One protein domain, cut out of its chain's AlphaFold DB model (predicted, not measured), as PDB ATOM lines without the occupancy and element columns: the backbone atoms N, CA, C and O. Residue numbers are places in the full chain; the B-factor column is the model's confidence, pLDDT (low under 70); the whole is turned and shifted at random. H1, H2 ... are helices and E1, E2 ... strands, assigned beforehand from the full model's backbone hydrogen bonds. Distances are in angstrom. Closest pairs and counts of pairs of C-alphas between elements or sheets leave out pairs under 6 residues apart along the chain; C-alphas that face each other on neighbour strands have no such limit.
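Overview. This is residues 8 to 177 of the 180 residues of the protein "D-alanyl transfer protein DltD" of Secundilactobacillus pentosiphilus (UniProt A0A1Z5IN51). Two short parallel strands, E1 and E2, run side by side through the middle of a broad slab, between two long helices, H6 and H7. At one end of the slab lie H1, H2, H3 and H5, at the other end H4 with the small helices H8 and H9, and long stretches without named elements run between the parts. The printed part has 170 residues, with nine named helices and two named strands in the order H1 H2 H3 H4 E1 H5 H6 E2 H7 H8 H9; it is mostly helix, and its one sheet, in the order E1, E2, is parallel. It is only just compact, close to loose, with a radius of gyration of the C-alphas of 18.2 A, and the C-alphas span 49 by 41 by 23 A.

Along the chain. H1 holds residues 8 to 21, from C-alpha 8 at (-45.451, -28.360, 50.474), and is 19.9 A long. H2, residues 31 to 38, is 10.0 A long, and H3 holds residues 41 to 46. H4, residues 60 to 73, is 20.1 A long. The strand E1 holds residues 80 to 82, with C-alpha 80 at (-31.228, -26.452, 30.639). H5 holds residues 87 to 93, and H6, residues 97 to 112, is 22.0 A long. The strand E2 holds residues 119 to 121. H7, residues 140 to 155, is 21.9 A long and has a kink of 35 degrees near residue 149. H8 holds residues 167 to 170, and H9, residues 172 to 176, ends at C-alpha 176 at (-28.608, -38.741, 11.869).

Arrangement. E1 and E2 are parallel neighbours at 12 degrees; N 82 and O 120, at 2.9 A, and N 120 and O 80, at 2.8 A, are within hydrogen-bond range. E1, H5, H6 and E2 form a strand-helix-strand unit, two parallel neighbour strands with helices between them along the chain, and its crossover is right-handed. The closest C-alphas of E1 and H6 are those of Met 82 and Asn 104, 7.7 A apart. The closest C-alphas of E2 and H7 are those of Leu 120 and Val 149, 7.6 A apart. H6 and H7 are apart. H7 touches H1 with residues 140 to 144 alone, opposite ways at a steep tilt of 38 degrees; the closest C-alphas, of Ala 14 and Trp 140, are 4.9 A apart. H2 and H3 meet only through their link. H3 and H5 are close but not clearly touching, about perpendicular at 76 degrees, with the C-alphas of Met 46 and Thr 93 closest at 5.7 A. H4 touches H8 with residues 61 to 65 alone, the C-alphas of Ala 62 and Phe 170 being closest at 4.4 A. H4 touches H9 with residues 60 to 62 alone, the C-alphas of Tyr 61 and Gln 175 being closest at 5.7 A. In H1, H2, H3, H5, H6 and H9 every O i to N i+4 pair is within hydrogen-bond range, against 9 of 10 in H4 and 10 of 12 in H7; H8 is too short for such a pair.

Size, cuts and confidence. The two C-alphas farthest apart are those of Lys 41 and Ser 160, at 52.8 A. The printed part has no cut. The links H3 to H4, E2 to H7 and H7 to H8 are long, with 13, 18 and 11 residues. The mean pLDDT of the printed part is 97.7, and no printed residue is under 70.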
ATOM      1  N   ASN A   8     -44.341 -27.454  50.164       93.12
ATOM      2  CA  ASN A   8     -45.451 -28.360  50.474       93.12
ATOM      3  C   ASN A   8     -46.835 -27.693  50.361       93.12
ATOM      4  O   ASN A   8     -47.814 -28.338  49.978       93.12
ATOM      5  N   ARG A   9     -46.956 -26.402  50.707       94.44
ATOM      6  CA  ARG A   9     -48.219 -25.661  50.548       94.44
ATOM      7  C   ARG A   9     -48.486 -25.347  49.078       94.44
ATOM      8  O   ARG A   9     -49.632 -25.482  48.643       94.44
ATOM      9  N   LEU A  10     -47.452 -24.956  48.336       96.00
ATOM     10  CA  LEU A  10     -47.530 -24.688  46.902       96.00
ATOM     11  C   LEU A  10     -47.841 -25.959  46.110       96.00
ATOM     12  O   LEU A  10     -48.697 -25.907  45.238       96.00
ATOM     13  N   ASP A  11     -47.269 -27.107  46.467       96.75
ATOM     14  CA  ASP A  11     -47.516 -28.390  45.800       96.75
ATOM     15  C   ASP A  11     -48.971 -28.841  45.983       96.75
ATOM     16  O   ASP A  11     -49.663 -29.178  45.019       96.75
ATOM     17  N   ARG A  12     -49.506 -28.725  47.207       96.75
ATOM     18  CA  ARG A  12     -50.937 -28.965  47.471       96.75
ATOM     19  C   ARG A  12     -51.844 -27.987  46.726       96.75
ATOM     20  O   ARG A  12     -52.943 -28.355  46.312       96.75
ATOM     21  N   LEU A  13     -51.444 -26.723  46.591       96.69
ATOM     22  CA  LEU A  13     -52.203 -25.738  45.821       96.69
ATOM     23  C   LEU A  13     -52.166 -26.065  44.321       96.69
ATOM     24  O   LEU A  13     -53.223 -26.115  43.698       96.69
ATOM     25  N   ALA A  14     -50.988 -26.365  43.776       97.62
ATOM     26  CA  ALA A  14     -50.773 -26.775  42.394       97.62
ATOM     27  C   ALA A  14     -51.601 -28.017  42.043       97.62
ATOM     28  O   ALA A  14     -52.285 -28.028  41.022       97.62
ATOM     29  N   GLY A  15     -51.629 -29.021  42.924       98.00
ATOM     30  CA  GLY A  15     -52.466 -30.207  42.752       98.00
ATOM     31  C   GLY A  15     -53.966 -29.895  42.730       98.00
ATOM     32  O   GLY A  15     -54.686 -30.398  41.868       98.00
ATOM     33  N   ARG A  16     -54.449 -29.019  43.622       98.19
ATOM     34  CA  ARG A  16     -55.864 -28.597  43.642       98.19
ATOM     35  C   ARG A  16     -56.260 -27.820  42.389       98.19
ATOM     36  O   ARG A  16     -57.334 -28.073  41.847       98.19
ATOM     37  N   ILE A  17     -55.421 -26.887  41.937       98.25
ATOM     38  CA  ILE A  17     -55.685 -26.116  40.716       98.25
ATOM     39  C   ILE A  17     -55.671 -27.057  39.510       98.25
ATOM     40  O   ILE A  17     -56.651 -27.101  38.773       98.25
ATOM     41  N   GLY A  18     -54.625 -27.874  39.359       98.12
ATOM     42  CA  GLY A  18     -54.519 -28.821  38.253       98.12
ATOM     43  C   GLY A  18     -55.681 -29.808  38.197       98.12
ATOM     44  O   GLY A  18     -56.237 -30.037  37.127       98.12
ATOM     45  N   SER A  19     -56.126 -30.331  39.343       98.31
ATOM     46  CA  SER A  19     -57.313 -31.191  39.420       98.31
ATOM     47  C   SER A  19     -58.571 -30.498  38.888       98.31
ATOM     48  O   SER A  19     -59.265 -31.060  38.041       98.31
ATOM     49  N   ARG A  20     -58.841 -29.258  39.315       98.44
ATOM     50  CA  ARG A  20     -60.012 -28.483  38.866       98.44
ATOM     51  C   ARG A  20     -59.941 -28.123  37.383       98.44
ATOM     52  O   ARG A  20     -60.958 -28.173  36.696       98.44
ATOM     53  N   SER A  21     -58.753 -27.797  36.887       98.25
ATOM     54  CA  SER A  21     -58.540 -27.377  35.500       98.25
ATOM     55  C   SER A  21     -58.455 -28.533  34.503       98.25
ATOM     56  O   SER A  21     -58.441 -28.277  33.305       98.25
ATOM     57  N   THR A  22     -58.413 -29.793  34.950       98.00
ATOM     58  CA  THR A  22     -58.226 -30.968  34.071       98.00
ATOM     59  C   THR A  22     -59.264 -32.078  34.286       98.00
ATOM     60  O   THR A  22     -59.046 -33.236  33.930       98.00
ATOM     61  N   ASN A  23     -60.417 -31.739  34.862       97.62
ATOM     62  CA  ASN A  23     -61.470 -32.691  35.235       97.62
ATOM     63  C   ASN A  23     -62.433 -33.089  34.096       97.62
ATOM     64  O   ASN A  23     -63.309 -33.921  34.310       97.62
ATOM     65  N   SER A  24     -62.297 -32.528  32.890       97.44
ATOM     66  CA  SER A  24     -63.209 -32.807  31.762       97.44
ATOM     67  C   SER A  24     -62.771 -33.954  30.844       97.44
ATOM     68  O   SER A  24     -63.472 -34.274  29.882       97.44
ATOM     69  N   ASN A  25     -61.592 -34.541  31.071       97.81
ATOM     70  CA  ASN A  25     -61.015 -35.557  30.191       97.81
ATOM     71  C   ASN A  25     -60.084 -36.521  30.948       97.81
ATOM     72  O   ASN A  25     -59.507 -36.155  31.972       97.81
ATOM     73  N   PRO A  26     -59.877 -37.749  30.439       97.00
ATOM     74  CA  PRO A  26     -59.095 -38.761  31.149       97.00
ATOM     75  C   PRO A  26     -57.578 -38.526  31.077       97.00
ATOM     76  O   PRO A  26     -56.823 -39.192  31.785       97.00
ATOM     77  N   PHE A  27     -57.110 -37.599  30.236       97.75
ATOM     78  CA  PHE A  27     -55.689 -37.391  29.944       97.75
ATOM     79  C   PHE A  27     -55.016 -36.371  30.867       97.75
ATOM     80  O   PHE A  27     -53.809 -36.184  30.752       97.75
ATOM     81  N   GLN A  28     -55.767 -35.733  31.773       97.81
ATOM     82  CA  GLN A  28     -55.302 -34.581  32.557       97.81
ATOM     83  C   GLN A  28     -54.773 -33.435  31.681       97.81
ATOM     84  O   GLN A  28     -53.780 -32.793  32.003       97.81
ATOM     85  N   ILE A  29     -55.431 -33.196  30.549       98.50
ATOM     86  CA  ILE A  29     -55.180 -32.020  29.717       98.50
ATOM     87  C   ILE A  29     -56.094 -30.897  30.204       98.50
ATOM     88  O   ILE A  29     -57.228 -31.164  30.607       98.50
ATOM     89  N   ASP A  30     -55.624 -29.654  30.160       98.56
ATOM     90  CA  ASP A  30     -56.438 -28.483  30.481       98.56
ATOM     91  C   ASP A  30     -57.817 -28.519  29.789       98.56
ATOM     92  O   ASP A  30     -57.950 -28.845  28.605       98.56
ATOM     93  N   ASN A  31     -58.863 -28.184  30.544       98.50
ATOM     94  CA  ASN A  31     -60.257 -28.265  30.120       98.50
ATOM     95  C   ASN A  31     -60.548 -27.418  28.874       98.50
ATOM     96  O   ASN A  31     -61.293 -27.854  27.987       98.50
ATOM     97  N   TYR A  32     -59.991 -26.207  28.796       97.62
ATOM     98  CA  TYR A  32     -60.175 -25.329  27.645       97.62
ATOM     99  C   TYR A  32     -59.427 -25.873  26.431       97.62
ATOM    100  O   TYR A  32     -60.007 -25.961  25.342       97.62
ATOM    101  N   LEU A  33     -58.175 -26.302  26.605       96.69
ATOM    102  CA  LEU A  33     -57.381 -26.868  25.514       96.69
ATOM    103  C   LEU A  33     -58.024 -28.143  24.966       96.69
ATOM    104  O   LEU A  33     -58.206 -28.273  23.754       96.69
ATOM    105  N   TYR A  34     -58.444 -29.059  25.838       98.00
ATOM    106  CA  TYR A  34     -59.111 -30.287  25.418       98.00
ATOM    107  C   TYR A  34     -60.393 -29.979  24.637       98.00
ATOM    108  O   TYR A  34     -60.598 -30.510  23.542       98.00
ATOM    109  N   ARG A  35     -61.234 -29.069  25.145       97.62
ATOM    110  CA  ARG A  35     -62.474 -28.666  24.470       97.62
ATOM    111  C   ARG A  35     -62.214 -28.026  23.104       97.62
ATOM    112  O   ARG A  35     -62.899 -28.376  22.147       97.62
ATOM    113  N   SER A  36     -61.247 -27.115  23.014       96.62
ATOM    114  CA  SER A  36     -60.976 -26.320  21.808       96.62
ATOM    115  C   SER A  36     -60.191 -27.082  20.737       96.62
ATOM    116  O   SER A  36     -60.435 -26.892  19.545       96.62
ATOM    117  N   ARG A  37     -59.270 -27.971  21.130       95.06
ATOM    118  CA  ARG A  37     -58.338 -28.644  20.211       95.06
ATOM    119  C   ARG A  37     -58.632 -30.128  20.010       95.06
ATOM    120  O   ARG A  37     -58.377 -30.631  18.921       95.06
ATOM    121  N   LEU A  38     -59.192 -30.824  21.002       96.06
ATOM    122  CA  LEU A  38     -59.238 -32.294  21.008       96.06
ATOM    123  C   LEU A  38     -60.650 -32.896  21.062       96.06
ATOM    124  O   LEU A  38     -60.815 -34.056  20.701       96.06
ATOM    125  N   LYS A  39     -61.695 -32.160  21.448       92.25
ATOM    126  CA  LYS A  39     -63.050 -32.725  21.610       92.25
ATOM    127  C   LYS A  39     -63.606 -33.364  20.322       92.25
ATOM    128  O   LYS A  39     -63.295 -32.970  19.197       92.25
ATOM    129  N   GLY A  40     -64.489 -34.348  20.496       94.38
ATOM    130  CA  GLY A  40     -65.277 -34.936  19.412       94.38
ATOM    131  C   GLY A  40     -64.469 -35.884  18.528       94.38
ATOM    132  O   GLY A  40     -63.811 -36.799  19.016       94.38
ATOM    133  N   LYS A  41     -64.527 -35.698  17.206       95.69
ATOM    134  CA  LYS A  41     -63.813 -36.565  16.250       95.69
ATOM    135  C   LYS A  41     -62.286 -36.396  16.322       95.69
ATOM    136  O   LYS A  41     -61.565 -37.333  15.993       95.69
ATOM    137  N   ARG A  42     -61.793 -35.247  16.804       96.62
ATOM    138  CA  ARG A  42     -60.353 -34.938  16.862       96.62
ATOM    139  C   ARG A  42     -59.602 -35.881  17.801       96.62
ATOM    140  O   ARG A  42     -58.613 -36.464  17.378       96.62
ATOM    141  N   ILE A  43     -60.097 -36.132  19.016       97.44
ATOM    142  CA  ILE A  43     -59.440 -37.069  19.942       97.44
ATOM    143  C   ILE A  43     -59.409 -38.488  19.372       97.44
ATOM    144  O   ILE A  43     -58.401 -39.174  19.510       97.44
ATOM    145  N   LYS A  44     -60.463 -38.923  18.668       96.69
ATOM    146  CA  LYS A  44     -60.487 -40.243  18.017       96.69
ATOM    147  C   LYS A  44     -59.374 -40.365  16.969       96.69
ATOM    148  O   LYS A  44     -58.678 -41.373  16.953       96.69
ATOM    149  N   ALA A  45     -59.148 -39.314  16.178       97.25
ATOM    150  CA  ALA A  45     -58.086 -39.267  15.171       97.25
ATOM    151  C   ALA A  45     -56.660 -39.293  15.759       97.25
ATOM    152  O   ALA A  45     -55.705 -39.576  15.039       97.25
ATOM    153  N   MET A  46     -56.501 -39.011  17.057       98.00
ATOM    154  CA  MET A  46     -55.194 -38.999  17.720       98.00
ATOM    155  C   MET A  46     -54.754 -40.369  18.240       98.00
ATOM    156  O   MET A  46     -53.565 -40.550  18.510       98.00
ATOM    157  N   LYS A  47     -55.666 -41.344  18.344       98.19
ATOM    158  CA  LYS A  47     -55.327 -42.699  18.794       98.19
ATOM    159  C   LYS A  47     -54.284 -43.309  17.858       98.19
ATOM    160  O   LYS A  47     -54.500 -43.359  16.651       98.19
ATOM    161  N   ASN A  48     -53.157 -43.760  18.406       98.56
ATOM    162  CA  ASN A  48     -52.028 -44.330  17.650       98.56
ATOM    163  C   ASN A  48     -51.439 -43.415  16.552       98.56
ATOM    164  O   ASN A  48     -50.656 -43.870  15.719       98.56
ATOM    165  N   ARG A  49     -51.767 -42.116  16.531       98.06
ATOM    166  CA  ARG A  49     -51.312 -41.195  15.477       98.06
ATOM    167  C   ARG A  49     -49.798 -40.961  15.497       98.06
ATOM    168  O   ARG A  49     -49.237 -40.549  14.487       98.06
ATOM    169  N   GLN A  50     -49.143 -41.222  16.628       98.50
ATOM    170  CA  GLN A  50     -47.735 -40.913  16.876       98.50
ATOM    171  C   GLN A  50     -46.811 -42.143  16.873       98.50
ATOM    172  O   GLN A  50     -45.622 -42.000  17.144       98.50
ATOM    173  N   VAL A  51     -47.305 -43.333  16.507       98.44
ATOM    174  CA  VAL A  51     -46.515 -44.588  16.512       98.44
ATOM    175  C   VAL A  51     -45.275 -44.563  15.613       98.44
ATOM    176  O   VAL A  51     -44.318 -45.285  15.870       98.44
ATOM    177  N   LYS A  52     -45.284 -43.729  14.565       98.19
ATOM    178  CA  LYS A  52     -44.166 -43.557  13.622       98.19
ATOM    179  C   LYS A  52     -43.323 -42.303  13.889       98.19
ATOM    180  O   LYS A  52     -42.403 -42.042  13.122       98.19
ATOM    181  N   LEU A  53     -43.639 -41.506  14.917       98.19
ATOM    182  CA  LEU A  53     -42.835 -40.324  15.234       98.19
ATOM    183  C   LEU A  53     -41.454 -40.730  15.747       98.19
ATOM    184  O   LEU A  53     -41.316 -41.679  16.521       98.19
ATOM    185  N   ASP A  54     -40.442 -39.969  15.338       98.31
ATOM    186  CA  ASP A  54     -39.055 -40.185  15.721       98.31
ATOM    187  C   ASP A  54     -38.320 -38.843  15.826       98.31
ATOM    188  O   ASP A  54     -38.250 -38.092  14.858       98.31
ATOM    189  N   TYR A  55     -37.769 -38.553  17.006       98.38
ATOM    190  CA  TYR A  55     -37.009 -37.330  17.295       98.38
ATOM    191  C   TYR A  55     -35.494 -37.578  17.384       98.38
ATOM    192  O   TYR A  55     -34.713 -36.675  17.689       98.38
ATOM    193  N   ARG A  56     -35.036 -38.813  17.145       98.56
ATOM    194  CA  ARG A  56     -33.614 -39.176  17.277       98.56
ATOM    195  C   ARG A  56     -32.778 -38.627  16.123       98.56
ATOM    196  O   ARG A  56     -31.563 -38.491  16.264       98.56
ATOM    197  N   ARG A  57     -33.424 -38.306  14.999       98.62
ATOM    198  CA  ARG A  57     -32.813 -37.742  13.792       98.62
ATOM    199  C   ARG A  57     -33.459 -36.401  13.475       98.62
ATOM    200  O   ARG A  57     -34.664 -36.358  13.268       98.62
ATOM    201  N   SER A  58     -32.678 -35.326  13.463       98.62
ATOM    202  CA  SER A  58     -33.207 -33.977  13.225       98.62
ATOM    203  C   SER A  58     -32.097 -33.004  12.809       98.62
ATOM    204  O   SER A  58     -30.988 -33.126  13.340       98.62
ATOM    205  N   PRO A  59     -32.356 -32.039  11.905       98.56
ATOM    206  CA  PRO A  59     -31.470 -30.888  11.729       98.56
ATOM    207  C   PRO A  59     -31.347 -30.045  13.007       98.56
ATOM    208  O   PRO A  59     -30.266 -29.529  13.267       98.56
ATOM    209  N   GLU A  60     -32.372 -30.058  13.868       98.81
ATOM    210  CA  GLU A  60     -32.426 -29.297  15.123       98.81
ATOM    211  C   GLU A  60     -31.235 -29.571  16.059       98.81
ATOM    212  O   GLU A  60     -30.880 -28.731  16.868       98.81
ATOM    213  N   TYR A  61     -30.567 -30.728  15.960       98.81
ATOM    214  CA  TYR A  61     -29.350 -30.977  16.750       98.81
ATOM    215  C   TYR A  61     -28.187 -30.048  16.366       98.81
ATOM    216  O   TYR A  61     -27.364 -29.724  17.221       98.81
ATOM    217  N   ALA A  62     -28.094 -29.660  15.093       98.69
ATOM    218  CA  ALA A  62     -27.097 -28.707  14.617       98.69
ATOM    219  C   ALA A  62     -27.538 -27.264  14.880       98.69
ATOM    220  O   ALA A  62     -26.708 -26.446  15.260       98.69
ATOM    221  N   ASP A  63     -28.834 -26.970  14.771       98.81
ATOM    222  CA  ASP A  63     -29.364 -25.647  15.125       98.81
ATOM    223  C   ASP A  63     -29.212 -25.387  16.631       98.81
ATOM    224  O   ASP A  63     -28.774 -24.319  17.055       98.81
ATOM    225  N   PHE A  64     -29.432 -26.413  17.456       98.81
ATOM    226  CA  PHE A  64     -29.137 -26.375  18.884       98.81
ATOM    227  C   PHE A  64     -27.649 -26.132  19.164       98.81
ATOM    228  O   PHE A  64     -27.299 -25.423  20.101       98.81
ATOM    229  N   GLU A  65     -26.749 -26.655  18.332       98.81
ATOM    230  CA  GLU A  65     -25.320 -26.389  18.480       98.81
ATOM    231  C   GLU A  65     -24.977 -24.906  18.246       98.81
ATOM    232  O   GLU A  65     -24.076 -24.386  18.906       98.81
ATOM    233  N   LEU A  66     -25.724 -24.188  17.395       98.62
ATOM    234  CA  LEU A  66     -25.534 -22.744  17.196       98.62
ATOM    235  C   LEU A  66     -25.755 -21.975  18.503       98.62
ATOM    236  O   LEU A  66     -24.915 -21.159  18.885       98.62
ATOM    237  N   ILE A  67     -26.842 -22.267  19.229       98.44
ATOM    238  CA  ILE A  67     -27.122 -21.571  20.491       98.44
ATOM    239  C   ILE A  67     -26.122 -21.951  21.592       98.44
ATOM    240  O   ILE A  67     -25.710 -21.088  22.365       98.44
ATOM    241  N   LEU A  68     -25.644 -23.202  21.624       98.81
ATOM    242  CA  LEU A  68     -24.580 -23.609  22.549       98.81
ATOM    243  C   LEU A  68     -23.270 -22.854  22.278       98.81
ATOM    244  O   LEU A  68     -22.629 -22.387  23.219       98.81
ATOM    245  N   ASN A  69     -22.899 -22.665  21.008       98.69
ATOM    246  CA  ASN A  69     -21.724 -21.865  20.652       98.69
ATOM    247  C   ASN A  69     -21.890 -20.406  21.092       98.69
ATOM    248  O   ASN A  69     -20.957 -19.832  21.651       98.69
ATOM    249  N   GLN A  70     -23.085 -19.830  20.931       98.56
ATOM    250  CA  GLN A  70     -23.361 -18.468  21.386       98.56
ATOM    251  C   GLN A  70     -23.252 -18.327  22.913       98.56
ATOM    252  O   GLN A  70     -22.700 -17.336  23.407       98.56
ATOM    253  N   PHE A  71     -23.725 -19.315  23.680       98.56
ATOM    254  CA  PHE A  71     -23.555 -19.328  25.134       98.56
ATOM    255  C   PHE A  71     -22.092 -19.454  25.544       98.56
ATOM    256  O   PHE A  71     -21.669 -18.785  26.484       98.56
ATOM    257  N   ALA A  72     -21.313 -20.258  24.821       98.38
ATOM    258  CA  ALA A  72     -19.897 -20.403  25.105       98.38
ATOM    259  C   ALA A  72     -19.112 -19.114  24.839       98.38
ATOM    260  O   ALA A  72     -18.349 -18.682  25.697       98.38
ATOM    261  N   GLN A  73     -19.360 -18.454  23.705       98.06
ATOM    262  CA  GLN A  73     -18.711 -17.186  23.347       98.06
ATOM    263  C   GLN A  73     -19.035 -16.058  24.334       98.06
ATOM    264  O   GLN A  73     -18.169 -15.265  24.693       98.06
ATOM    265  N   SER A  74     -20.281 -16.004  24.802       97.75
ATOM    266  CA  SER A  74     -20.732 -15.003  25.775       97.75
ATOM    267  C   SER A  74     -20.433 -15.376  27.231       97.75
ATOM    268  O   SER A  74     -20.811 -14.630  28.129       97.75
ATOM    269  N   HIS A  75     -19.774 -16.513  27.484       96.88
ATOM    270  CA  HIS A  75     -19.534 -17.051  28.829       96.88
ATOM    271  C   HIS A  75     -20.820 -17.173  29.671       96.88
ATOM    272  O   HIS A  75     -20.796 -17.077  30.899       96.88
ATOM    273  N   THR A  76     -21.962 -17.402  29.015       97.56
ATOM    274  CA  THR A  76     -23.258 -17.498  29.687       97.56
ATOM    275  C   THR A  76     -23.332 -18.806  30.465       97.56
ATOM    276  O   THR A  76     -23.144 -19.892  29.908       97.56
ATOM    277  N   ASN A  77     -23.654 -18.725  31.754       97.38
ATOM    278  CA  ASN A  77     -23.976 -19.900  32.551       97.38
ATOM    279  C   ASN A  77     -25.458 -20.256  32.380       97.38
ATOM    280  O   ASN A  77     -26.332 -19.457  32.711       97.38
ATOM    281  N   VAL A  78     -25.743 -21.449  31.854       98.00
ATOM    282  CA  VAL A  78     -27.092 -21.833  31.415       98.00
ATOM    283  C   VAL A  78     -27.585 -23.042  32.188       98.00
ATOM    284  O   VAL A  78     -26.885 -24.048  32.252       98.00
ATOM    285  N   LEU A  79     -28.815 -22.971  32.696       98.50
ATOM    286  CA  LEU A  79     -29.572 -24.118  33.194       98.50
ATOM    287  C   LEU A  79     -30.538 -24.606  32.105       98.50
ATOM    288  O   LEU A  79     -31.495 -23.915  31.759       98.50
ATOM    289  N   PHE A  80     -30.315 -25.812  31.587       98.69
ATOM    290  CA  PHE A  80     -31.228 -26.452  30.639       98.69
ATOM    291  C   PHE A  80     -32.315 -27.230  31.373       98.69
ATOM    292  O   PHE A  80     -32.036 -27.936  32.340       98.69
ATOM    293  N   ILE A  81     -33.548 -27.162  30.871       98.62
ATOM    294  CA  ILE A  81     -34.689 -27.910  31.405       98.62
ATOM    295  C   ILE A  81     -35.184 -28.864  30.324       98.62
ATOM    296  O   ILE A  81     -35.536 -28.440  29.226       98.62
ATOM    297  N   MET A  82     -35.235 -30.156  30.641       98.44
ATOM    298  CA  MET A  82     -35.763 -31.187  29.749       98.44
ATOM    299  C   MET A  82     -37.128 -31.657  30.274       98.44
ATOM    300  O   MET A  82     -37.167 -32.477  31.197       98.44
ATOM    301  N   PRO A  83     -38.251 -31.141  29.739       98.12
ATOM    302  CA  PRO A  83     -39.581 -31.507  30.216       98.12
ATOM    303  C   PRO A  83     -39.943 -32.956  29.841       98.12
ATOM    304  O   PRO A  83     -39.411 -33.510  28.873       98.12
ATOM    305  N   PRO A  84     -40.870 -33.597  30.577       98.00
ATOM    306  CA  PRO A  84     -41.463 -34.849  30.137       98.00
ATOM    307  C   PRO A  84     -42.535 -34.606  29.069       98.00
ATOM    308  O   PRO A  84     -42.900 -33.480  28.749       98.00
ATOM    309  N   ILE A  85     -43.096 -35.701  28.567       98.12
ATOM    310  CA  ILE A  85     -44.370 -35.701  27.846       98.12
ATOM    311  C   ILE A  85     -45.432 -36.267  28.784       98.12
ATOM    312  O   ILE A  85     -45.142 -37.170  29.570       98.12
ATOM    313  N   ASN A  86     -46.665 -35.764  28.699       98.56
ATOM    314  CA  ASN A  86     -47.784 -36.329  29.449       98.56
ATOM    315  C   ASN A  86     -47.940 -37.821  29.105       98.56
ATOM    316  O   ASN A  86     -48.243 -38.188  27.968       98.56
ATOM    317  N   ALA A  87     -47.739 -38.696  30.087       98.31
ATOM    318  CA  ALA A  87     -47.658 -40.131  29.844       98.31
ATOM    319  C   ALA A  87     -49.004 -40.749  29.429       98.31
ATOM    320  O   ALA A  87     -49.032 -41.693  28.637       98.31
ATOM    321  N   LYS A  88     -50.132 -40.190  29.894       98.38
ATOM    322  CA  LYS A  88     -51.474 -40.611  29.454       98.38
ATOM    323  C   LYS A  88     -51.680 -40.287  27.979       98.38
ATOM    324  O   LYS A  88     -52.229 -41.104  27.239       98.38
ATOM    325  N   TRP A  89     -51.202 -39.120  27.553       98.50
ATOM    326  CA  TRP A  89     -51.215 -38.713  26.155       98.50
ATOM    327  C   TRP A  89     -50.305 -39.593  25.296       98.50
ATOM    328  O   TRP A  89     -50.782 -40.176  24.324       98.50
ATOM    329  N   ALA A  90     -49.039 -39.767  25.691       98.44
ATOM    330  CA  ALA A  90     -48.078 -40.603  24.970       98.44
ATOM    331  C   ALA A  90     -48.594 -42.038  24.776       98.44
ATOM    332  O   ALA A  90     -48.510 -42.589  23.678       98.44
ATOM    333  N   LYS A  91     -49.208 -42.623  25.815       98.62
ATOM    334  CA  LYS A  91     -49.845 -43.943  25.736       98.62
ATOM    335  C   LYS A  91     -50.981 -43.974  24.712       98.62
ATOM    336  O   LYS A  91     -51.073 -44.917  23.937       98.62
ATOM    337  N   TYR A  92     -51.849 -42.964  24.705       98.56
ATOM    338  CA  TYR A  92     -53.008 -42.914  23.812       98.56
ATOM    339  C   TYR A  92     -52.624 -42.710  22.342       98.56
ATOM    340  O   TYR A  92     -53.207 -43.323  21.444       98.56
ATOM    341  N   THR A  93     -51.633 -41.863  22.083       98.69
ATOM    342  CA  THR A  93     -51.151 -41.587  20.728       98.69
ATOM    343  C   THR A  93     -50.169 -42.632  20.210       98.69
ATOM    344  O   THR A  93     -49.850 -42.617  19.020       98.69
ATOM    345  N   GLY A  94     -49.702 -43.541  21.070       98.56
ATOM    346  CA  GLY A  94     -48.716 -44.565  20.735       98.56
ATOM    347  C   GLY A  94     -47.289 -44.026  20.601       98.56
ATOM    348  O   GLY A  94     -46.468 -44.642  19.928       98.56
ATOM    349  N   LEU A  95     -46.981 -42.874  21.207       98.56
ATOM    350  CA  LEU A  95     -45.642 -42.294  21.178       98.56
ATOM    351  C   LEU A  95     -44.647 -43.187  21.933       98.56
ATOM    352  O   LEU A  95     -44.849 -43.550  23.091       98.56
ATOM    353  N   SER A  96     -43.541 -43.531  21.277       98.12
ATOM    354  CA  SER A  96     -42.551 -44.450  21.839       98.12
ATOM    355  C   SER A  96     -41.727 -43.799  22.955       98.12
ATOM    356  O   SER A  96     -40.825 -42.999  22.704       98.12
ATOM    357  N   MET A  97     -41.965 -44.219  24.203       96.94
ATOM    358  CA  MET A  97     -41.158 -43.790  25.357       96.94
ATOM    359  C   MET A  97     -39.690 -44.224  25.242       96.94
ATOM    360  O   MET A  97     -38.794 -43.521  25.709       96.94
ATOM    361  N   ARG A  98     -39.417 -45.348  24.564       97.06
ATOM    362  CA  ARG A  98     -38.046 -45.783  24.254       97.06
ATOM    363  C   ARG A  98     -37.354 -44.797  23.314       97.06
ATOM    364  O   ARG A  98     -36.203 -44.447  23.560       97.06
ATOM    365  N   MET A  99     -38.047 -44.353  22.265       97.94
ATOM    366  CA  MET A  99     -37.525 -43.349  21.336       97.94
ATOM    367  C   MET A  99     -37.229 -42.039  22.075       97.94
ATOM    368  O   MET A  99     -36.117 -41.532  21.958       97.94
ATOM    369  N   LEU A 100     -38.148 -41.564  22.923       97.81
ATOM    370  CA  LEU A 100     -37.932 -40.362  23.738       97.81
ATOM    371  C   LEU A 100     -36.723 -40.493  24.668       97.81
ATOM    372  O   LEU A 100     -35.904 -39.582  24.728       97.81
ATOM    373  N   LYS A 101     -36.552 -41.637  25.342       97.50
ATOM    374  CA  LYS A 101     -35.378 -41.885  26.193       97.50
ATOM    375  C   LYS A 101     -34.068 -41.772  25.403       97.50
ATOM    376  O   LYS A 101     -33.108 -41.190  25.899       97.50
ATOM    377  N   GLN A 102     -34.030 -42.291  24.175       98.38
ATOM    378  CA  GLN A 102     -32.859 -42.176  23.299       98.38
ATOM    379  C   GLN A 102     -32.626 -40.735  22.830       98.38
ATOM    380  O   GLN A 102     -31.489 -40.270  22.858       98.38
ATOM    381  N   THR A 103     -33.682 -40.010  22.455       98.50
ATOM    382  CA  THR A 103     -33.616 -38.578  22.118       98.50
ATOM    383  C   THR A 103     -33.058 -37.761  23.282       98.50
ATOM    384  O   THR A 103     -32.083 -37.035  23.119       98.50
ATOM    385  N   ASN A 104     -33.596 -37.952  24.487       98.19
ATOM    386  CA  ASN A 104     -33.164 -37.236  25.686       98.19
ATOM    387  C   ASN A 104     -31.705 -37.548  26.034       98.19
ATOM    388  O   ASN A 104     -30.923 -36.641  26.311       98.19
ATOM    389  N   ARG A 105     -31.293 -38.818  25.927       98.38
ATOM    390  CA  ARG A 105     -29.886 -39.202  26.091       98.38
ATOM    391  C   ARG A 105     -28.986 -38.503  25.070       98.38
ATOM    392  O   ARG A 105     -27.887 -38.090  25.429       98.38
ATOM    393  N   LYS A 106     -29.438 -38.362  23.821       98.69
ATOM    394  CA  LYS A 106     -28.681 -37.701  22.750       98.69
ATOM    395  C   LYS A 106     -28.475 -36.215  23.043       98.69
ATOM    396  O   LYS A 106     -27.342 -35.751  22.964       98.69
ATOM    397  N   ILE A 107     -29.537 -35.509  23.436       98.75
ATOM    398  CA  ILE A 107     -29.482 -34.092  23.836       98.75
ATOM    399  C   ILE A 107     -28.541 -33.920  25.033       98.75
ATOM    400  O   ILE A 107     -27.607 -33.124  24.980       98.75
ATOM    401  N   LYS A 108     -28.718 -34.732  26.085       98.44
ATOM    402  CA  LYS A 108     -27.874 -34.677  27.284       98.44
ATOM    403  C   LYS A 108     -26.406 -34.951  26.964       98.44
ATOM    404  O   LYS A 108     -25.545 -34.252  27.472       98.44
ATOM    405  N   GLN A 109     -26.115 -35.906  26.077       98.44
ATOM    406  CA  GLN A 109     -24.752 -36.163  25.611       98.44
ATOM    407  C   GLN A 109     -24.146 -34.950  24.885       98.44
ATOM    408  O   GLN A 109     -22.963 -34.669  25.081       98.44
ATOM    409  N   GLN A 110     -24.915 -34.258  24.038       98.69
ATOM    410  CA  GLN A 110     -24.451 -33.047  23.350       98.69
ATOM    411  C   GLN A 110     -24.133 -31.918  24.330       98.69
ATOM    412  O   GLN A 110     -23.104 -31.267  24.190       98.69
ATOM    413  N   LEU A 111     -24.963 -31.750  25.358       98.81
ATOM    414  CA  LEU A 111     -24.746 -30.782  26.430       98.81
ATOM    415  C   LEU A 111     -23.511 -31.123  27.275       98.81
ATOM    416  O   LEU A 111     -22.526 -30.383  27.296       98.81
ATOM    417  N   THR A 112     -23.532 -32.272  27.953       98.31
ATOM    418  CA  THR A 112     -22.551 -32.576  29.003       98.31
ATOM    419  C   THR A 112     -21.158 -32.816  28.444       98.31
ATOM    420  O   THR A 112     -20.172 -32.530  29.114       98.31
ATOM    421  N   SER A 113     -21.032 -33.307  27.205       98.31
ATOM    422  CA  SER A 113     -19.703 -33.502  26.617       98.31
ATOM    423  C   SER A 113     -18.992 -32.192  26.256       98.31
ATOM    424  O   SER A 113     -17.803 -32.240  25.946       98.31
ATOM    425  N   GLN A 114     -19.704 -31.061  26.288       98.69
ATOM    426  CA  GLN A 114     -19.188 -29.724  25.982       98.69
ATOM    427  C   GLN A 114     -19.109 -28.823  27.219       98.69
ATOM    428  O   GLN A 114     -18.781 -27.651  27.087       98.69
ATOM    429  N   GLY A 115     -19.393 -29.348  28.416       98.38
ATOM    430  CA  GLY A 115     -19.327 -28.600  29.678       98.38
ATOM    431  C   GLY A 115     -20.657 -28.009  30.159       98.38
ATOM    432  O   GLY A 115     -20.709 -27.458  31.259       98.38
ATOM    433  N   PHE A 116     -21.758 -28.168  29.411       98.50
ATOM    434  CA  PHE A 116     -23.096 -27.767  29.864       98.50
ATOM    435  C   PHE A 116     -23.659 -28.796  30.854       98.50
ATOM    436  O   PHE A 116     -24.424 -29.693  30.498       98.50
ATOM    437  N   ASN A 117     -23.239 -28.682  32.115       97.38
ATOM    438  CA  ASN A 117     -23.548 -29.657  33.164       97.38
ATOM    439  C   ASN A 117     -24.791 -29.307  33.997       97.38
ATOM    440  O   ASN A 117     -25.323 -30.169  34.696       97.38
ATOM    441  N   ASN A 118     -25.291 -28.074  33.898       97.94
ATOM    442  CA  ASN A 118     -26.507 -27.638  34.578       97.94
ATOM    443  C   ASN A 118     -27.731 -28.076  33.761       97.94
ATOM    444  O   ASN A 118     -28.242 -27.336  32.919       97.94
ATOM    445  N   VAL A 119     -28.177 -29.314  33.982       98.19
ATOM    446  CA  VAL A 119     -29.318 -29.908  33.271       98.19
ATOM    447  C   VAL A 119     -30.331 -30.456  34.269       98.19
ATOM    448  O   VAL A 119     -30.085 -31.463  34.936       98.19
ATOM    449  N   LEU A 120     -31.503 -29.830  34.319       98.25
ATOM    450  CA  LEU A 120     -32.672 -30.343  35.015       98.25
ATOM    451  C   LEU A 120     -33.430 -31.319  34.104       98.25
ATOM    452  O   LEU A 120     -34.188 -30.925  33.218       98.25
ATOM    453  N   ASP A 121     -33.214 -32.613  34.331       98.19
ATOM    454  CA  ASP A 121     -33.861 -33.697  33.588       98.19
ATOM    455  C   ASP A 121     -35.167 -34.128  34.270       98.19
ATOM    456  O   ASP A 121     -35.161 -34.874  35.248       98.19
ATOM    457  N   LEU A 122     -36.303 -33.665  33.742       98.38
ATOM    458  CA  LEU A 122     -37.645 -33.995  34.236       98.38
ATOM    459  C   LEU A 122     -38.326 -35.054  33.370       98.38
ATOM    460  O   LEU A 122     -39.522 -35.300  33.516       98.38
ATOM    461  N   THR A 123     -37.595 -35.702  32.465       97.81
ATOM    462  CA  THR A 123     -38.187 -36.498  31.382       97.81
ATOM    463  C   THR A 123     -38.954 -37.732  31.866       97.81
ATOM    464  O   THR A 123     -39.784 -38.268  31.133       97.81
ATOM    465  N   GLN A 124     -38.726 -38.163  33.111       97.25
ATOM    466  CA  GLN A 124     -39.442 -39.267  33.764       97.25
ATOM    467  C   GLN A 124     -40.691 -38.822  34.550       97.25
ATOM    468  O   GLN A 124     -41.472 -39.664  34.988       97.25
ATOM    469  N   ALA A 125     -40.935 -37.517  34.700       98.00
ATOM    470  CA  ALA A 125     -42.040 -36.984  35.503       98.00
ATOM    471  C   ALA A 125     -43.398 -36.956  34.766       98.00
ATOM    472  O   ALA A 125     -44.384 -36.450  35.294       98.00
ATOM    473  N   GLY A 126     -43.496 -37.544  33.568       97.38
ATOM    474  CA  GLY A 126     -44.711 -37.522  32.741       97.38
ATOM    475  C   GLY A 126     -45.935 -38.228  33.340       97.38
ATOM    476  O   GLY A 126     -47.055 -37.981  32.897       97.38
ATOM    477  N   ASN A 127     -45.730 -39.100  34.337       97.69
ATOM    478  CA  ASN A 127     -46.791 -39.775  35.099       97.69
ATOM    479  C   ASN A 127     -47.197 -39.025  36.379       97.69
ATOM    480  O   ASN A 127     -48.135 -39.438  37.061       97.69
ATOM    481  N   VAL A 128     -46.502 -37.944  36.740       98.31
ATOM    482  CA  VAL A 128     -46.838 -37.161  37.929       98.31
ATOM    483  C   VAL A 128     -48.095 -36.344  37.627       98.31
ATOM    484  O   VAL A 128     -48.123 -35.538  36.697       98.31
ATOM    485  N   ASN A 129     -49.151 -36.551  38.418       98.12
ATOM    486  CA  ASN A 129     -50.414 -35.830  38.243       98.12
ATOM    487  C   ASN A 129     -50.175 -34.316  38.232       98.12
ATOM    488  O   ASN A 129     -49.515 -33.806  39.136       98.12
ATOM    489  N   TYR A 130     -50.754 -33.612  37.255       98.31
ATOM    490  CA  TYR A 130     -50.707 -32.143  37.130       98.31
ATOM    491  C   TYR A 130     -49.307 -31.550  36.896       98.31
ATOM    492  O   TYR A 130     -49.100 -30.344  37.060       98.31
ATOM    493  N   PHE A 131     -48.340 -32.392  36.524       98.50
ATOM    494  CA  PHE A 131     -46.999 -31.956  36.143       98.50
ATOM    495  C   PHE A 131     -46.986 -31.292  34.766       98.50
ATOM    496  O   PHE A 131     -46.249 -30.336  34.548       98.50
ATOM    497  N   MET A 132     -47.854 -31.762  33.870       98.56
ATOM    498  CA  MET A 132     -48.098 -31.182  32.551       98.56
ATOM    499  C   MET A 132     -49.442 -30.457  32.553       98.56
ATOM    500  O   MET A 132     -50.400 -30.938  33.162       98.56
ATOM    501  N   GLN A 133     -49.510 -29.308  31.884       98.25
ATOM    502  CA  GLN A 133     -50.764 -28.593  31.641       98.25
ATOM    503  C   GLN A 133     -51.543 -29.253  30.500       98.25
ATOM    504  O   GLN A 133     -52.773 -29.296  30.508       98.25
ATOM    505  N   ASP A 134     -50.819 -29.771  29.510       97.69
ATOM    506  CA  ASP A 134     -51.391 -30.406  28.334       97.69
ATOM    507  C   ASP A 134     -50.570 -31.623  27.878       97.69
ATOM    508  O   ASP A 134     -50.185 -32.465  28.691       97.69
ATOM    509  N   THR A 135     -50.381 -31.786  26.572       97.44
ATOM    510  CA  THR A 135     -49.664 -32.902  25.967       97.44
ATOM    511  C   THR A 135     -48.147 -32.785  26.135       97.44
ATOM    512  O   THR A 135     -47.496 -33.815  26.325       97.44
ATOM    513  N   ILE A 136     -47.588 -31.567  26.084       97.44
ATOM    514  CA  ILE A 136     -46.136 -31.306  26.012       97.44
ATOM    515  C   ILE A 136     -45.662 -30.107  26.849       97.44
ATOM    516  O   ILE A 136     -44.462 -29.982  27.073       97.44
ATOM    517  N   HIS A 137     -46.559 -29.248  27.343       98.38
ATOM    518  CA  HIS A 137     -46.192 -28.083  28.148       98.38
ATOM    519  C   HIS A 137     -46.283 -28.371  29.649       98.38
ATOM    520  O   HIS A 137     -47.230 -29.001  30.137       98.38
ATOM    521  N   LEU A 138     -45.291 -27.873  30.389       98.31
ATOM    522  CA  LEU A 138     -45.240 -27.932  31.848       98.31
ATOM    523  C   LEU A 138     -46.453 -27.227  32.460       98.31
ATOM    524  O   LEU A 138     -46.869 -26.162  32.010       98.31
ATOM    525  N   GLY A 139     -47.014 -27.847  33.492       97.81
ATOM    526  CA  GLY A 139     -48.155 -27.342  34.240       97.81
ATOM    527  C   GLY A 139     -47.804 -27.016  35.680       97.81
ATOM    528  O   GLY A 139     -46.646 -26.808  36.033       97.81
ATOM    529  N   TRP A 140     -48.826 -26.986  36.529       98.06
ATOM    530  CA  TRP A 140     -48.750 -26.474  37.897       98.06
ATOM    531  C   TRP A 140     -47.623 -27.095  38.730       98.06
ATOM    532  O   TRP A 140     -46.800 -26.368  39.282       98.06
ATOM    533  N   ARG A 141     -47.552 -28.430  38.809       98.38
ATOM    534  CA  ARG A 141     -46.489 -29.104  39.579       98.38
ATOM    535  C   ARG A 141     -45.158 -29.150  38.831       98.38
ATOM    536  O   ARG A 141     -44.118 -29.221  39.473       98.38
ATOM    537  N   GLY A 142     -45.187 -29.079  37.499       98.31
ATOM    538  CA  GLY A 142     -43.981 -29.022  36.672       98.31
ATOM    539  C   GLY A 142     -43.213 -27.722  36.882       98.31
ATOM    540  O   GLY A 142     -42.017 -27.752  37.155       98.31
ATOM    541  N   TRP A 143     -43.914 -26.586  36.858       98.38
ATOM    542  CA  TRP A 143     -43.331 -25.280  37.161       98.38
ATOM    543  C   TRP A 143     -42.831 -25.178  38.598       98.38
ATOM    544  O   TRP A 143     -41.758 -24.629  38.822       98.38
ATOM    545  N   LEU A 144     -43.547 -25.765  39.563       97.12
ATOM    546  CA  LEU A 144     -43.068 -25.801  40.944       97.12
ATOM    547  C   LEU A 144     -41.777 -26.626  41.090       97.12
ATOM    548  O   LEU A 144     -40.875 -26.215  41.813       97.12
ATOM    549  N   ALA A 145     -41.658 -27.760  40.391       97.31
ATOM    550  CA  ALA A 145     -40.428 -28.555  40.384       97.31
ATOM    551  C   ALA A 145     -39.251 -27.803  39.739       97.31
ATOM    552  O   ALA A 145     -38.116 -27.921  40.195       97.31
ATOM    553  N   ILE A 146     -39.522 -27.008  38.700       97.81
ATOM    554  CA  ILE A 146     -38.523 -26.147  38.056       97.81
ATOM    555  C   ILE A 146     -38.056 -25.042  39.000       97.81
ATOM    556  O   ILE A 146     -36.852 -24.820  39.110       97.81
ATOM    557  N   ASP A 147     -38.979 -24.387  39.706       96.81
ATOM    558  CA  ASP A 147     -38.664 -23.300  40.641       96.81
ATOM    559  C   ASP A 147     -37.659 -23.736  41.719       96.81
ATOM    560  O   ASP A 147     -36.725 -22.996  42.018       96.81
ATOM    561  N   GLN A 148     -37.756 -24.978  42.216       94.94
ATOM    562  CA  GLN A 148     -36.811 -25.512  43.207       94.94
ATOM    563  C   GLN A 148     -35.348 -25.529  42.741       94.94
ATOM    564  O   GLN A 148     -34.447 -25.561  43.577       94.94
ATOM    565  N   VAL A 149     -35.104 -25.526  41.429       96.62
ATOM    566  CA  VAL A 149     -33.759 -25.562  40.836       96.62
ATOM    567  C   VAL A 149     -33.385 -24.210  40.240       96.62
ATOM    568  O   VAL A 149     -32.267 -23.740  40.443       96.62
ATOM    569  N   VAL A 150     -34.317 -23.561  39.540       97.38
ATOM    570  CA  VAL A 150     -34.097 -22.254  38.908       97.38
ATOM    571  C   VAL A 150     -33.822 -21.187  39.954       97.38
ATOM    572  O   VAL A 150     -32.880 -20.414  39.797       97.38
ATOM    573  N   ARG A 151     -34.593 -21.159  41.042       95.56
ATOM    574  CA  ARG A 151     -34.434 -20.144  42.076       95.56
ATOM    575  C   ARG A 151     -33.027 -20.135  42.686       95.56
ATOM    576  O   ARG A 151     -32.367 -19.106  42.575       95.56
ATOM    577  N   PRO A 152     -32.497 -21.239  43.253       95.56
ATOM    578  CA  PRO A 152     -31.133 -21.227  43.775       95.56
ATOM    579  C   PRO A 152     -30.069 -21.045  42.682       95.56
ATOM    580  O   PRO A 152     -28.978 -20.586  43.004       95.56
ATOM    581  N   PHE A 153     -30.350 -21.390  41.420       96.88
ATOM    582  CA  PHE A 153     -29.430 -21.128  40.310       96.88
ATOM    583  C   PHE A 153     -29.268 -19.624  40.029       96.88
ATOM    584  O   PHE A 153     -28.162 -19.178  39.743       96.88
ATOM    585  N   ILE A 154     -30.349 -18.847  40.151       96.12
ATOM    586  CA  ILE A 154     -30.346 -17.394  39.911       96.12
ATOM    587  C   ILE A 154     -29.944 -16.610  41.169       96.12
ATOM    588  O   ILE A 154     -29.204 -15.637  41.073       96.12
ATOM    589  N   GLU A 155     -30.416 -17.015  42.350       96.25
ATOM    590  CA  GLU A 155     -30.190 -16.276  43.603       96.25
ATOM    591  C   GLU A 155     -28.782 -16.463  44.176       96.25
ATOM    592  O   GLU A 155     -28.323 -15.651  44.978       96.25
ATOM    593  N   ARG A 156     -28.092 -17.550  43.813       95.31
ATOM    594  CA  ARG A 156     -26.758 -17.862  44.334       95.31
ATOM    595  C   ARG A 156     -25.709 -17.622  43.270       95.31
ATOM    596  O   ARG A 156     -25.914 -17.944  42.100       95.31
ATOM    597  N   GLN A 157     -24.542 -17.158  43.706       93.94
ATOM    598  CA  GLN A 157     -23.379 -17.073  42.838       93.94
ATOM    599  C   GLN A 157     -23.050 -18.457  42.272       93.94
ATOM    600  O   GLN A 157     -22.860 -19.427  43.009       93.94
ATOM    601  N   GLN A 158     -22.980 -18.534  40.948       94.12
ATOM    602  CA  GLN A 158     -22.602 -19.749  40.250       94.12
ATOM    603  C   GLN A 158     -21.108 -19.749  39.935       94.12
ATOM    604  O   GLN A 158     -20.484 -18.698  39.785       94.12
ATOM    605  N   LYS A 159     -20.538 -20.946  39.779       91.44
ATOM    606  CA  LYS A 159     -19.189 -21.086  39.223       91.44
ATOM    607  C   LYS A 159     -19.183 -20.609  37.772       91.44
ATOM    608  O   LYS A 159     -20.142 -20.867  37.040       91.44
ATOM    609  N   SER A 160     -18.097 -19.963  37.357       92.44
ATOM    610  CA  SER A 160     -17.891 -19.609  35.953       92.44
ATOM    611  C   SER A 160     -17.918 -20.875  35.091       92.44
ATOM    612  O   SER A 160     -17.278 -21.867  35.455       92.44
ATOM    613  N   PRO A 161     -18.664 -20.879  33.976       95.94
ATOM    614  CA  PRO A 161     -18.712 -22.040  33.108       95.94
ATOM    615  C   PRO A 161     -17.393 -22.197  32.347       95.94
ATOM    616  O   PRO A 161     -16.739 -21.218  31.992       95.94
ATOM    617  N   HIS A 162     -17.029 -23.441  32.054       96.88
ATOM    618  CA  HIS A 162     -15.952 -23.761  31.125       96.88
ATOM    619  C   HIS A 162     -16.495 -24.720  30.073       96.88
ATOM    620  O   HIS A 162     -16.918 -25.831  30.402       96.88
ATOM    621  N   TYR A 163     -16.497 -24.271  28.819       98.44
ATOM    622  CA  TYR A 163     -17.067 -25.019  27.709       98.44
ATOM    623  C   TYR A 163     -15.991 -25.474  26.728       98.44
ATOM    624  O   TYR A 163     -15.056 -24.741  26.415       98.44
ATOM    625  N   GLN A 164     -16.156 -26.693  26.223       98.25
ATOM    626  CA  GLN A 164     -15.291 -27.308  25.219       98.25
ATOM    627  C   GLN A 164     -16.140 -27.664  24.003       98.25
ATOM    628  O   GLN A 164     -16.653 -28.782  23.890       98.25
ATOM    629  N   MET A 165     -16.328 -26.678  23.125       98.50
ATOM    630  CA  MET A 165     -17.211 -26.796  21.965       98.50
ATOM    631  C   MET A 165     -16.670 -27.797  20.942       98.50
ATOM    632  O   MET A 165     -15.466 -27.860  20.681       98.50
ATOM    633  N   LYS A 166     -17.560 -28.591  20.341       98.31
ATOM    634  CA  LYS A 166     -17.206 -29.682  19.427       98.31
ATOM    635  C   LYS A 166     -17.938 -29.542  18.101       98.31
ATOM    636  O   LYS A 166     -19.097 -29.925  17.962       98.31
ATOM    637  N   GLN A 167     -17.185 -29.158  17.071       97.62
ATOM    638  CA  GLN A 167     -17.677 -28.969  15.698       97.62
ATOM    639  C   GLN A 167     -18.414 -30.188  15.114       97.62
ATOM    640  O   GLN A 167     -19.268 -30.054  14.238       97.62
ATOM    641  N   MET A 168     -18.143 -31.398  15.625       98.25
ATOM    642  CA  MET A 168     -18.850 -32.613  15.208       98.25
ATOM    643  C   MET A 168     -20.377 -32.524  15.364       98.25
ATOM    644  O   MET A 168     -21.089 -33.245  14.659       98.25
ATOM    645  N   TYR A 169     -20.887 -31.670  16.256       98.56
ATOM    646  CA  TYR A 169     -22.318 -31.517  16.506       98.56
ATOM    647  C   TYR A 169     -23.076 -30.779  15.393       98.56
ATOM    648  O   TYR A 169     -24.261 -31.048  15.203       98.56
ATOM    649  N   PHE A 170     -22.391 -29.999  14.548       98.69
ATOM    650  CA  PHE A 170     -22.982 -29.450  13.322       98.69
ATOM    651  C   PHE A 170     -23.164 -30.498  12.216       98.69
ATOM    652  O   PHE A 170     -23.991 -30.341  11.316       98.69
ATOM    653  N   SER A 171     -22.406 -31.598  12.263       98.56
ATOM    654  CA  SER A 171     -22.350 -32.554  11.158       98.56
ATOM    655  C   SER A 171     -23.679 -33.280  10.911       98.56
ATOM    656  O   SER A 171     -24.396 -33.676  11.837       98.56
ATOM    657  N   LYS A 172     -23.955 -33.604   9.639       98.50
ATOM    658  CA  LYS A 172     -25.057 -34.511   9.269       98.50
ATOM    659  C   LYS A 172     -24.929 -35.876   9.951       98.50
ATOM    660  O   LYS A 172     -25.937 -36.476  10.320       98.50
ATOM    661  N   LYS A 173     -23.697 -36.337  10.202       98.44
ATOM    662  CA  LYS A 173     -23.425 -37.569  10.956       98.44
ATOM    663  C   LYS A 173     -24.025 -37.509  12.360       98.44
ATOM    664  O   LYS A 173     -24.674 -38.471  12.768       98.44
ATOM    665  N   TRP A 174     -23.858 -36.404  13.091       98.56
ATOM    666  CA  TRP A 174     -24.501 -36.238  14.396       98.56
ATOM    667  C   TRP A 174     -26.020 -36.121  14.273       98.56
ATOM    668  O   TRP A 174     -26.735 -36.854  14.961       98.56
ATOM    669  N   GLN A 175     -26.516 -35.292  13.346       98.62
ATOM    670  CA  GLN A 175     -27.954 -35.115  13.097       98.62
ATOM    671  C   GLN A 175     -28.666 -36.463  12.881       98.62
ATOM    672  O   GLN A 175     -29.746 -36.667  13.428       98.62
ATOM    673  N   GLN A 176     -28.032 -37.424  12.194       98.44
ATOM    674  CA  GLN A 176     -28.608 -38.741  11.869       98.44
ATOM    675  C   GLN A 176     -28.252 -39.883  12.844       98.44
ATOM    676  O   GLN A 176     -28.822 -40.978  12.755       98.44
ATOM    677  N   LYS A 177     -27.333 -39.662  13.795       97.81
ATOM    678  CA  LYS A 177     -26.881 -40.689  14.748       97.81
ATOM    679  C   LYS A 177     -27.982 -41.065  15.740       97.81
ATOM    680  O   LYS A 177     -28.557 -40.194  16.387       97.81
TER     681      LYS A 177